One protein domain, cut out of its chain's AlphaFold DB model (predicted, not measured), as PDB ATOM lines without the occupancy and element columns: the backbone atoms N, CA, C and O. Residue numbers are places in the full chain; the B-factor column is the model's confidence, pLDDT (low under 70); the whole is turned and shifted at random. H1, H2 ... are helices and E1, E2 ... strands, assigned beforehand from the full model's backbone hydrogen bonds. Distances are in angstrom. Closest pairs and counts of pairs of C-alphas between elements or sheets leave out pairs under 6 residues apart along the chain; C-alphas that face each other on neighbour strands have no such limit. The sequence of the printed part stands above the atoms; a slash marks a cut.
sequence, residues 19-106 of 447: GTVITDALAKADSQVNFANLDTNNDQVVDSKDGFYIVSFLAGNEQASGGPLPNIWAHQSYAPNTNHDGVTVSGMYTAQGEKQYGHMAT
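AT A GLANCE: This is residues 19 to 106 of the 447 residues of the protein "Secreted metalloprotease" of Bacillus cereus F65185 (UniProt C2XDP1). A narrow sheet, with the long strands E1 and E5 side by side and the short E2 along the other side of E5, runs along the length of an elongated domain, and helix H1 crosses over one of its faces. The small hairpin E3 and E4 lies with the short helix H2 toward one end, and the link of residues 63 to 74 lies toward the other. The 88 printed residues include two named helices and five named strands, in the order H1 H2 E1 E2 E3 E4 E5; the sheet E1, E5, E2 is mixed. The class is mixed, helices and strands, with 43 residues, under half, in named elements. The whole is only just loose, close to compact, with a radius of gyration of the C-alphas of 14.6 A and spans of 43 by 23 by 19 A.

HOW THE PARTS SIT: H1, residues 19 to 29, is on the sheet of E1, residues 54 to 62, E5, residues 92 to 100, and E2, residues 75 to 78, at a height over the sheet of 10.2 A. It lies over E1 and E5 and runs across the strands, at 68 degrees to E1 on the local plane; the closest C-alphas of H1 and E5, Ile 22 and Tyr 93, are 7.7 A apart. H2, residues 35 to 38, is not on this sheet; its closest C-alphas to E4, residues 87 to 89, are Ala 36 and Val 87, 5.7 A apart. E1 bends by 95 degrees at residue 59 and is parallel to E5, with N 56 and O 94 within hydrogen-bond range at 2.9 A. E2 is antiparallel to E5, with N 77 and O 93 at 2.9 A. E3, residues 82 to 84, forms a hairpin with E4, with N 84 and O 87 at 3.0 A; E4 runs on into E5 at 45 degrees. Every O i to N i+4 pair of H1 is within hydrogen-bond range; H2 is too short for one.

IN THESE COORDINATES: H1 begins at C-alpha 19, (141.918, 151.890, 134.775), and is 15.2 A long. E1 measures 17.8 A and E5 23.5 A, ending at C-alpha 100, (131.602, 148.969, 115.038).

THE WHOLE: The C-alphas of Asn 42 and Pro 68, the two farthest apart, are 44.2 A apart. The printed part has no cut; the links H2 to E1 and E1 to E2 are long. No printed residue is under 70 in pLDDT.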
ATOM      1  N   GLY A  19     141.414 152.673 133.644       92.94
ATOM      2  CA  GLY A  19     141.918 151.890 134.775       92.94
ATOM      3  C   GLY A  19     140.931 151.811 135.947       92.94
ATOM      4  O   GLY A  19     140.713 150.731 136.481       92.94
ATOM      5  N   THR A  20     140.250 152.914 136.285       93.81
ATOM      6  CA  THR A  20     139.192 152.907 137.319       93.81
ATOM      7  C   THR A  20     137.985 152.072 136.886       93.81
ATOM      8  O   THR A  20     137.381 151.380 137.701       93.81
ATOM      9  N   VAL A  21     137.623 152.123 135.599       93.50
ATOM     10  CA  VAL A  21     136.521 151.314 135.061       93.50
ATOM     11  C   VAL A  21     136.804 149.825 135.209       93.50
ATOM     12  O   VAL A  21     135.914 149.079 135.615       93.50
ATOM     13  N   ILE A  22     138.038 149.410 134.932       94.94
ATOM     14  CA  ILE A  22     138.475 148.022 135.074       94.94
ATOM     15  C   ILE A  22     138.478 147.593 136.544       94.94
ATOM     16  O   ILE A  22     137.911 146.549 136.857       94.94
ATOM     17  N   THR A  23     139.022 148.398 137.463       95.94
ATOM     18  CA  THR A  23     139.019 148.045 138.896       95.94
ATOM     19  C   THR A  23     137.604 147.961 139.473       95.94
ATOM     20  O   THR A  23     137.306 147.045 140.237       95.94
ATOM     21  N   ASP A  24     136.702 148.865 139.074       95.06
ATOM     22  CA  ASP A  24     135.294 148.810 139.489       95.06
ATOM     23  C   ASP A  24     134.595 147.561 138.917       95.06
ATOM     24  O   ASP A  24     133.776 146.935 139.593       95.06
ATOM     25  N   ALA A  25     134.925 147.172 137.679       94.56
ATOM     26  CA  ALA A  25     134.398 145.968 137.047       94.56
ATOM     27  C   ALA A  25     134.874 144.689 137.750       94.56
ATOM     28  O   ALA A  25     134.047 143.814 138.013       94.56
ATOM     29  N   LEU A  26     136.159 144.598 138.113       95.38
ATOM     30  CA  LEU A  26     136.713 143.482 138.888       95.38
ATOM     31  C   LEU A  26     136.034 143.359 140.259       95.38
ATOM     32  O   LEU A  26     135.572 142.278 140.616       95.38
ATOM     33  N   ALA A  27     135.828 144.474 140.967       95.50
ATOM     34  CA  ALA A  27     135.112 144.483 142.245       95.50
ATOM     35  C   ALA A  27     133.662 143.980 142.146       95.50
ATOM     36  O   ALA A  27     133.167 143.321 143.056       95.50
ATOM     37  N   LYS A  28     132.962 144.258 141.039       95.06
ATOM     38  CA  LYS A  28     131.620 143.698 140.788       95.06
ATOM     39  C   LYS A  28     131.669 142.241 140.303       95.06
ATOM     40  O   LYS A  28     130.666 141.535 140.424       95.06
ATOM     41  N   ALA A  29     132.782 141.806 139.716       94.69
ATOM     42  CA  ALA A  29     132.991 140.440 139.242       94.69
ATOM     43  C   ALA A  29     133.367 139.470 140.373       94.69
ATOM     44  O   ALA A  29     133.047 138.293 140.255       94.69
ATOM     45  N   ASP A  30     133.959 139.964 141.464       94.56
ATOM     46  CA  ASP A  30     134.389 139.214 142.661       94.56
ATOM     47  C   ASP A  30     133.307 138.271 143.215       94.56
ATOM     48  O   ASP A  30     133.545 137.107 143.510       94.56
ATOM     49  N   SER A  31     132.040 138.701 143.233       94.38
ATOM     50  CA  SER A  31     130.944 137.835 143.694       94.38
ATOM     51  C   SER A  31     130.592 136.686 142.731       94.38
ATOM     52  O   SER A  31     129.760 135.844 143.063       94.38
ATOM     53  N   GLN A  32     131.118 136.706 141.504       95.06
ATOM     54  CA  GLN A  32     130.857 135.733 140.431       95.06
ATOM     55  C   GLN A  32     132.098 134.903 140.072       95.06
ATOM     56  O   GLN A  32     131.959 133.837 139.471       95.06
ATOM     57  N   VAL A  33     133.292 135.393 140.405       94.12
ATOM     58  CA  VAL A  33     134.583 134.779 140.095       94.12
ATOM     59  C   VAL A  33     135.397 134.738 141.371       94.12
ATOM     60  O   VAL A  33     135.730 135.784 141.901       94.12
ATOM     61  N   ASN A  34     135.751 133.534 141.811       95.75
ATOM     62  CA  ASN A  34     136.782 133.375 142.826       95.75
ATOM     63  C   ASN A  34     138.151 133.474 142.137       95.75
ATOM     64  O   ASN A  34     138.570 132.523 141.469       95.75
ATOM     65  N   PHE A  35     138.817 134.616 142.271       96.25
ATOM     66  CA  PHE A  35     140.094 134.900 141.622       96.25
ATOM     67  C   PHE A  35     141.237 134.049 142.172       96.25
ATOM     68  O   PHE A  35     142.137 133.706 141.414       96.25
ATOM     69  N   ALA A  36     141.174 133.607 143.431       96.56
ATOM     70  CA  ALA A  36     142.187 132.711 143.988       96.56
ATOM     71  C   ALA A  36     142.252 131.361 143.252       96.56
ATOM     72  O   ALA A  36     143.301 130.729 143.213       96.56
ATOM     73  N   ASN A  37     141.161 130.930 142.605       96.50
ATOM     74  CA  ASN A  37     141.172 129.722 141.770       96.50
ATOM     75  C   ASN A  37     141.936 129.900 140.446       96.50
ATOM     76  O   ASN A  37     142.135 128.917 139.733       96.50
ATOM     77  N   LEU A  38     142.282 131.137 140.085       95.94
ATOM     78  CA  LEU A  38     143.008 131.475 138.864       95.94
ATOM     79  C   LEU A  38     144.512 131.642 139.111       95.94
ATOM     80  O   LEU A  38     145.244 131.727 138.138       95.94
ATOM     81  N   ASP A  39     144.976 131.656 140.365       96.94
ATOM     82  CA  ASP A  39     146.404 131.594 140.706       96.94
ATOM     83  C   ASP A  39     146.882 130.142 140.537       96.94
ATOM     84  O   ASP A  39     146.816 129.309 141.443       96.94
ATOM     85  N   THR A  40     147.276 129.798 139.315       96.88
ATOM     86  CA  THR A  40     147.635 128.424 138.940       96.88
ATOM     87  C   THR A  40     149.043 128.043 139.380       96.88
ATOM     88  O   THR A  40     149.353 126.853 139.507       96.88
ATOM     89  N   ASN A  41     149.896 129.041 139.611       96.56
ATOM     90  CA  ASN A  41     151.292 128.855 139.981       96.56
ATOM     91  C   ASN A  41     151.545 129.013 141.504       96.56
ATOM     92  O   ASN A  41     152.610 128.613 141.983       96.56
ATOM     93  N   ASN A  42     150.533 129.449 142.266       96.19
ATOM     94  CA  ASN A  42     150.520 129.669 143.717       96.19
ATOM     95  C   ASN A  42     151.518 130.736 144.211       96.19
ATOM     96  O   ASN A  42     152.081 130.587 145.303       96.19
ATOM     97  N   ASP A  43     151.759 131.797 143.437       97.50
ATOM     98  CA  ASP A  43     152.612 132.927 143.839       97.50
ATOM     99  C   ASP A  43     151.835 134.093 144.482       97.50
ATOM    100  O   ASP A  43     152.437 135.109 144.840       97.50
ATOM    101  N   GLN A  44     150.530 133.911 144.727       97.56
ATOM    102  CA  GLN A  44     149.587 134.901 145.266       97.56
ATOM    103  C   GLN A  44     149.306 136.078 144.323       97.56
ATOM    104  O   GLN A  44     148.720 137.087 144.746       97.56
ATOM    105  N   VAL A  45     149.685 135.957 143.052       97.75
ATOM    106  CA  VAL A  45     149.401 136.919 141.995       97.75
ATOM    107  C   VAL A  45     148.671 136.200 140.864       97.75
ATOM    108  O   VAL A  45     149.087 135.149 140.416       97.75
ATOM    109  N   VAL A  46     147.569 136.778 140.390       97.69
ATOM    110  CA  VAL A  46     146.862 136.304 139.194       97.69
ATOM    111  C   VAL A  46     147.280 137.191 138.029       97.69
ATOM    112  O   VAL A  46     146.855 138.351 137.942       97.69
ATOM    113  N   ASP A  47     148.134 136.672 137.148       95.88
ATOM    114  CA  ASP A  47     148.672 137.412 136.004       95.88
ATOM    115  C   ASP A  47     148.778 136.560 134.718       95.88
ATOM    116  O   ASP A  47     148.165 135.499 134.574       95.88
ATOM    117  N   SER A  48     149.510 137.053 133.718       93.62
ATOM    118  CA  SER A  48     149.675 136.356 132.440       93.62
ATOM    119  C   SER A  48     150.416 135.019 132.553       93.62
ATOM    120  O   SER A  48     150.253 134.175 131.672       93.62
ATOM    121  N   LYS A  49     151.184 134.776 133.623       94.00
ATOM    122  CA  LYS A  49     151.811 133.471 133.900       94.00
ATOM    123  C   LYS A  49     150.777 132.405 134.248       94.00
ATOM    124  O   LYS A  49     151.042 131.228 134.021       94.00
ATOM    125  N   ASP A  50     149.604 132.814 134.729       95.19
ATOM    126  CA  ASP A  50     148.460 131.934 134.971       95.19
ATOM    127  C   ASP A  50     147.554 131.764 133.748       95.19
ATOM    128  O   ASP A  50     146.518 131.100 133.805       95.19
ATOM    129  N   GLY A  51     147.904 132.398 132.623       91.50
ATOM    130  CA  GLY A  51     147.020 132.498 131.467       91.50
ATOM    131  C   GLY A  51     145.791 133.379 131.722       91.50
ATOM    132  O   GLY A  51     144.784 133.237 131.024       91.50
ATOM    133  N   PHE A  52     145.846 134.277 132.712       93.38
ATOM    134  CA  PHE A  52     144.768 135.213 133.016       93.38
ATOM    135  C   PHE A  52     144.895 136.510 132.207       93.38
ATOM    136  O   PHE A  52     145.936 137.166 132.198       93.38
ATOM    137  N   TYR A  53     143.794 136.908 131.560       93.81
ATOM    138  CA  TYR A  53     143.700 138.121 130.747       93.81
ATOM    139  C   TYR A  53     142.335 138.788 130.923       93.81
ATOM    140  O   TYR A  53     141.294 138.129 130.832       93.81
ATOM    141  N   ILE A  54     142.323 140.108 131.123       94.62
ATOM    142  CA  ILE A  54     141.088 140.894 131.199       94.62
ATOM    143  C   ILE A  54     140.754 141.422 129.803       94.62
ATOM    144  O   ILE A  54     141.402 142.340 129.309       94.62
ATOM    145  N   VAL A  55     139.707 140.877 129.182       94.56
ATOM    146  CA  VAL A  55     139.183 141.363 127.894       94.56
ATOM    147  C   VAL A  55     137.852 142.062 128.138       94.56
ATOM    148  O   VAL A  55     136.863 141.413 128.492       94.56
ATOM    149  N   SER A  56     137.821 143.387 127.988       92.88
ATOM    150  CA  SER A  56     136.648 144.201 128.316       92.88
ATOM    151  C   SER A  56     135.964 144.791 127.083       92.88
ATOM    152  O   SER A  56     136.572 145.495 126.282       92.88
ATOM    153  N   PHE A  57     134.656 144.543 126.987       91.44
ATOM    154  CA  PHE A  57     133.772 145.127 125.981       91.44
ATOM    155  C   PHE A  57     132.892 146.180 126.649       91.44
ATOM    156  O   PHE A  57     132.057 145.856 127.499       91.44
ATOM    157  N   LEU A  58     133.075 147.444 126.279       90.38
ATOM    158  CA  LEU A  58     132.283 148.548 126.806       90.38
ATOM    159  C   LEU A  58     131.112 148.829 125.873       90.38
ATOM    160  O   LEU A  58     131.315 149.063 124.682       90.38
ATOM    161  N   ALA A  59     129.882 148.854 126.399       88.38
ATOM    162  CA  ALA A  59     128.741 149.185 125.546       88.38
ATOM    163  C   ALA A  59     128.917 150.579 124.957       88.38
ATOM    164  O   ALA A  59     129.226 151.505 125.699       88.38
ATOM    165  N   GLY A  60     128.691 150.704 123.652       89.75
ATOM    166  CA  GLY A  60     128.888 151.921 122.866       89.75
ATOM    167  C   GLY A  60     129.840 151.711 121.697       89.75
ATOM    168  O   GLY A  60     130.106 150.577 121.310       89.75
ATOM    169  N   ASN A  61     130.278 152.812 121.091       93.06
ATOM    170  CA  ASN A  61     130.956 152.770 119.798       93.06
ATOM    171  C   ASN A  61     132.474 152.589 119.931       93.06
ATOM    172  O   ASN A  61     133.092 153.089 120.868       93.06
ATOM    173  N   GLU A  62     133.066 151.929 118.945       94.19
ATOM    174  CA  GLU A  62     134.506 151.780 118.766       94.19
ATOM    175  C   GLU A  62     135.071 152.916 117.900       94.19
ATOM    176  O   GLU A  62     134.670 153.103 116.743       94.19
ATOM    177  N   GLN A  63     136.017 153.675 118.450       94.50
ATOM    178  CA  GLN A  63     136.622 154.831 117.795       94.50
ATOM    179  C   GLN A  63     137.530 154.418 116.632       94.50
ATOM    180  O   GLN A  63     137.555 155.132 115.632       94.50
ATOM    181  N   ALA A  64     138.199 153.262 116.707       89.50
ATOM    182  CA  ALA A  64     139.027 152.743 115.617       89.50
ATOM    183  C   ALA A  64     138.214 152.470 114.334       89.50
ATOM    184  O   ALA A  64     138.742 152.568 113.232       89.50
ATOM    185  N   SER A  65     136.902 152.223 114.461       91.19
ATOM    186  CA  SER A  65     135.969 152.120 113.323       91.19
ATOM    187  C   SER A  65     135.358 153.467 112.895       91.19
ATOM    188  O   SER A  65     134.428 153.516 112.097       91.19
ATOM    189  N   GLY A  66     135.818 154.589 113.457       91.88
ATOM    190  CA  GLY A  66     135.227 155.913 113.229       91.88
ATOM    191  C   GLY A  66     133.867 156.116 113.911       91.88
ATOM    192  O   GLY A  66     133.105 157.004 113.524       91.88
ATOM    193  N   GLY A  67     133.536 155.300 114.918       91.56
ATOM    194  CA  GLY A  67     132.265 155.370 115.631       91.56
ATOM    195  C   GLY A  67     132.040 156.723 116.332       91.56
ATOM    196  O   GLY A  67     132.988 157.295 116.875       91.56
ATOM    197  N   PRO A  68     130.805 157.262 116.365       91.06
ATOM    198  CA  PRO A  68     130.531 158.574 116.951       91.06
ATOM    199  C   PRO A  68     130.614 158.560 118.483       91.06
ATOM    200  O   PRO A  68     130.430 157.525 119.124       91.06
ATOM    201  N   LEU A  69     130.827 159.734 119.086       89.88
ATOM    202  CA  LEU A  69     130.791 159.883 120.541       89.88
ATOM    203  C   LEU A  69     129.401 159.526 121.121       89.88
ATOM    204  O   LEU A  69     128.384 159.861 120.509       89.88
ATOM    205  N   PRO A  70     129.337 158.922 122.324       89.31
ATOM    206  CA  PRO A  70     130.475 158.456 123.114       89.31
ATOM    207  C   PRO A  70     131.078 157.166 122.531       89.31
ATOM    208  O   PRO A  70     130.356 156.222 122.205       89.31
ATOM    209  N   ASN A  71     132.406 157.131 122.435       92.12
ATOM    210  CA  ASN A  71     133.181 156.006 121.918       92.12
ATOM    211  C   ASN A  71     134.394 155.713 122.821       92.12
ATOM    212  O   ASN A  71     134.663 156.450 123.771       92.12
ATOM    213  N   ILE A  72     135.090 154.618 122.536       92.19
ATOM    214  CA  ILE A  72     136.400 154.287 123.099       92.19
ATOM    215  C   ILE A  72     137.319 153.848 121.964       92.19
ATOM    216  O   ILE A  72     136.861 153.163 121.059       92.19
ATOM    217  N   TRP A  73     138.587 154.257 122.003       93.00
ATOM    218  CA  TRP A  73     139.629 153.712 121.133       93.00
ATOM    219  C   TRP A  73     140.141 152.399 121.712       93.00
ATOM    220  O   TRP A  73     140.578 152.393 122.867       93.00
ATOM    221  N   ALA A  74     140.078 151.315 120.942       94.81
ATOM    222  CA  ALA A  74     140.575 150.019 121.379       94.81
ATOM    223  C   ALA A  74     142.055 150.053 121.788       94.81
ATOM    224  O   ALA A  74     142.870 150.662 121.103       94.81
ATOM    225  N   HIS A  75     142.390 149.474 122.941       94.44
ATOM    226  CA  HIS A  75     143.770 149.456 123.431       94.44
ATOM    227  C   HIS A  75     144.023 148.346 124.453       94.44
ATOM    228  O   HIS A  75     143.117 147.944 125.194       94.44
ATOM    229  N   GLN A  76     145.294 147.967 124.585       96.06
ATOM    230  CA  GLN A  76     145.857 147.262 125.732       96.06
ATOM    231  C   GLN A  76     146.513 148.257 126.701       96.06
ATOM    232  O   GLN A  76     147.251 149.157 126.299       96.06
ATOM    233  N   SER A  77     146.241 148.130 128.001       96.31
ATOM    234  CA  SER A  77     146.932 148.918 129.028       96.31
ATOM    235  C   SER A  77     146.917 148.230 130.399       96.31
ATOM    236  O   SER A  77     146.579 147.051 130.525       96.31
ATOM    237  N   TYR A  78     147.313 148.973 131.433       96.00
ATOM    238  CA  TYR A  78     147.376 148.517 132.816       96.00
ATOM    239  C   TYR A  78     146.508 149.400 133.714       96.00
ATOM    240  O   TYR A  78     146.698 150.612 133.820       96.00
ATOM    241  N   ALA A  79     145.552 148.769 134.384       96.06
ATOM    242  CA  ALA A  79     144.867 149.308 135.545       96.06
ATOM    243  C   ALA A  79     145.714 149.076 136.814       96.06
ATOM    244  O   ALA A  79     146.648 148.268 136.796       96.06
ATOM    245  N   PRO A  80     145.409 149.748 137.938       97.19
ATOM    246  CA  PRO A  80     145.983 149.378 139.226       97.19
ATOM    247  C   PRO A  80     145.677 147.916 139.572       97.19
ATOM    248  O   PRO A  80     144.559 147.447 139.356       97.19
ATOM    249  N   ASN A  81     146.649 147.221 140.164       97.44
ATOM    250  CA  ASN A  81     146.406 145.899 140.733       97.44
ATOM    251  C   ASN A  81     145.391 145.995 141.878       97.44
ATOM    252  O   ASN A  81     145.361 146.977 142.627       97.44
ATOM    253  N   THR A  82     144.575 144.958 142.025       97.44
ATOM    254  CA  THR A  82     143.499 144.890 143.024       97.44
ATOM    255  C   THR A  82     143.607 143.604 143.833       97.44
ATOM    256  O   THR A  82     144.228 142.648 143.384       97.44
ATOM    257  N   ASN A  83     143.053 143.586 145.046       97.69
ATOM    258  CA  ASN A  83     143.043 142.389 145.888       97.69
ATOM    259  C   ASN A  83     141.646 141.778 145.898       97.69
ATOM    260  O   ASN A  83     140.689 142.457 146.270       97.69
ATOM    261  N   HIS A  84     141.573 140.502 145.538       95.94
ATOM    262  CA  HIS A  84     140.347 139.720 145.406       95.94
ATOM    263  C   HIS A  84     140.601 138.322 145.959       95.94
ATOM    264  O   HIS A  84     141.655 137.754 145.694       95.94
ATOM    265  N   ASP A  85     139.702 137.794 146.791       96.56
ATOM    266  CA  ASP A  85     139.811 136.438 147.364       96.56
ATOM    267  C   ASP A  85     141.166 136.087 148.027       96.56
ATOM    268  O   ASP A  85     141.543 134.923 148.133       96.56
ATOM    269  N   GLY A  86     141.908 137.091 148.505       95.44
ATOM    270  CA  GLY A  86     143.225 136.906 149.124       95.44
ATOM    271  C   GLY A  86     144.413 136.839 148.154       95.44
ATOM    272  O   GLY A  86     145.525 136.604 148.620       95.44
ATOM    273  N   VAL A  87     144.207 137.084 146.856       97.88
ATOM    274  CA  VAL A  87     145.262 137.188 145.830       97.88
ATOM    275  C   VAL A  87     145.314 138.587 145.210       97.88
ATOM    276  O   VAL A  87     144.322 139.324 145.205       97.88
ATOM    277  N   THR A  88     146.478 138.964 144.672       98.25
ATOM    278  CA  THR A  88     146.639 140.193 143.879       98.25
ATOM    279  C   THR A  88     146.289 139.914 142.420       98.25
ATOM    280  O   THR A  88     146.984 139.159 141.755       98.25
ATOM    281  N   VAL A  89     145.256 140.554 141.880       97.88
ATOM    282  CA  VAL A  89     144.878 140.449 140.463       97.88
ATOM    283  C   VAL A  89     145.588 141.537 139.661       97.88
ATOM    284  O   VAL A  89     145.457 142.730 139.963       97.88
ATOM    285  N   SER A  90     146.338 141.124 138.636       96.19
ATOM    286  CA  SER A  90     146.996 142.026 137.691       96.19
ATOM    287  C   SER A  90     145.974 142.870 136.936       96.19
ATOM    288  O   SER A  90     144.971 142.368 136.430       96.19
ATOM    289  N   GLY A  91     146.252 144.167 136.823       94.19
ATOM    290  CA  GLY A  91     145.404 145.098 136.089       94.19
ATOM    291  C   GLY A  91     145.617 145.103 134.574       94.19
ATOM    292  O   GLY A  91     145.141 146.033 133.933       94.19
ATOM    293  N   MET A  92     146.348 144.153 133.980       96.19
ATOM    294  CA  MET A  92     146.535 144.116 132.523       96.19
ATOM    295  C   MET A  92     145.201 143.849 131.814       96.19
ATOM    296  O   MET A  92     144.572 142.814 132.033       96.19
ATOM    297  N   TYR A  93     144.777 144.775 130.952       96.31
ATOM    298  CA  TYR A  93     143.486 144.696 130.278       96.31
ATOM    299  C   TYR A  93     143.562 145.100 128.809       96.31
ATOM    300  O   TYR A  93     144.414 145.897 128.414       96.31
ATOM    301  N   THR A  94     142.596 144.612 128.034       96.94
ATOM    302  CA  THR A  94     142.193 145.200 126.758       96.94
ATOM    303  C   THR A  94     140.819 145.843 126.904       96.94
ATOM    304  O   THR A  94     139.955 145.332 127.628       96.94
ATOM    305  N   ALA A  95     140.592 146.966 126.235       94.69
ATOM    306  CA  ALA A  95     139.301 147.643 126.213       94.69
ATOM    307  C   ALA A  95     138.896 147.942 124.779       94.69
ATOM    308  O   ALA A  95     139.695 148.517 124.053       94.69
ATOM    309  N   GLN A  96     137.679 147.561 124.386       94.44
ATOM    310  CA  GLN A  96     137.117 147.857 123.064       94.44
ATOM    311  C   GLN A  96     135.637 148.257 123.161       94.44
ATOM    312  O   GLN A  96     134.944 147.929 124.132       94.44
ATOM    313  N   GLY A  97     135.137 148.959 122.144       93.50
ATOM    314  CA  GLY A  97     133.714 149.263 122.010       93.50
ATOM    315  C   GLY A  97     132.891 148.044 121.578       93.50
ATOM    316  O   GLY A  97     133.312 147.257 120.737       93.50
ATOM    317  N   GLU A  98     131.676 147.900 122.112       92.75
ATOM    318  CA  GLU A  98     130.731 146.834 121.730       92.75
ATOM    319  C   GLU A  98     130.226 146.980 120.283       92.75
ATOM    320  O   GLU A  98     129.747 146.004 119.705       92.75
ATOM    321  N   LYS A  99     130.296 148.180 119.690       94.06
ATOM    322  CA  LYS A  99     129.752 148.470 118.355       94.06
ATOM    323  C   LYS A  99     130.784 149.040 117.390       94.06
ATOM    324  O   LYS A  99     131.426 150.041 117.692       94.06
ATOM    325  N   GLN A 100     130.834 148.478 116.187       94.31
ATOM    326  CA  GLN A 100     131.602 148.969 115.038       94.31
ATOM    327  C   GLN A 100     130.627 149.266 113.901       94.31
ATOM    328  O   GLN A 100     129.684 148.508 113.713       94.31
ATOM    329  N   TYR A 101     130.782 150.389 113.197       91.88
ATOM    330  CA  TYR A 101     129.943 150.763 112.038       91.88
ATOM    331  C   TYR A 101     128.408 150.613 112.217       91.88
ATOM    332  O   TYR A 101     127.666 150.486 111.248       91.88
ATOM    333  N   GLY A 102     127.897 150.650 113.454       89.94
ATOM    334  CA  GLY A 102     126.473 150.457 113.766       89.94
ATOM    335  C   GLY A 102     126.024 149.005 114.002       89.94
ATOM    336  O   GLY A 102     124.873 148.805 114.394       89.94
ATOM    337  N   HIS A 103     126.906 148.014 113.852       93.25
ATOM    338  CA  HIS A 103     126.689 146.608 114.220       93.25
ATOM    339  C   HIS A 103     127.516 146.217 115.462       93.25
ATOM    340  O   HIS A 103     128.286 147.023 115.984       93.25
ATOM    341  N   MET A 104     127.332 144.998 115.987       94.62
ATOM    342  CA  MET A 104     128.179 144.481 117.078       94.62
ATOM    343  C   MET A 104     129.616 144.294 116.590       94.62
ATOM    344  O   MET A 104     129.810 143.814 115.476       94.62
ATOM    345  N   ALA A 105     130.597 144.645 117.417       94.06
ATOM    346  CA  ALA A 105     132.010 144.533 117.087       94.06
ATOM    347  C   ALA A 105     132.383 143.113 116.637       94.06
ATOM    348  O   ALA A 105     131.942 142.119 117.223       94.06
ATOM    349  N   THR A 106     133.193 143.033 115.587       96.50
ATOM    350  CA  THR A 106     133.749 141.780 115.079       96.50
ATOM    351  C   THR A 106     134.961 141.343 115.911       96.50
ATOM    352  O   THR A 106     135.405 142.049 116.819       96.50
TER     353      THR A 106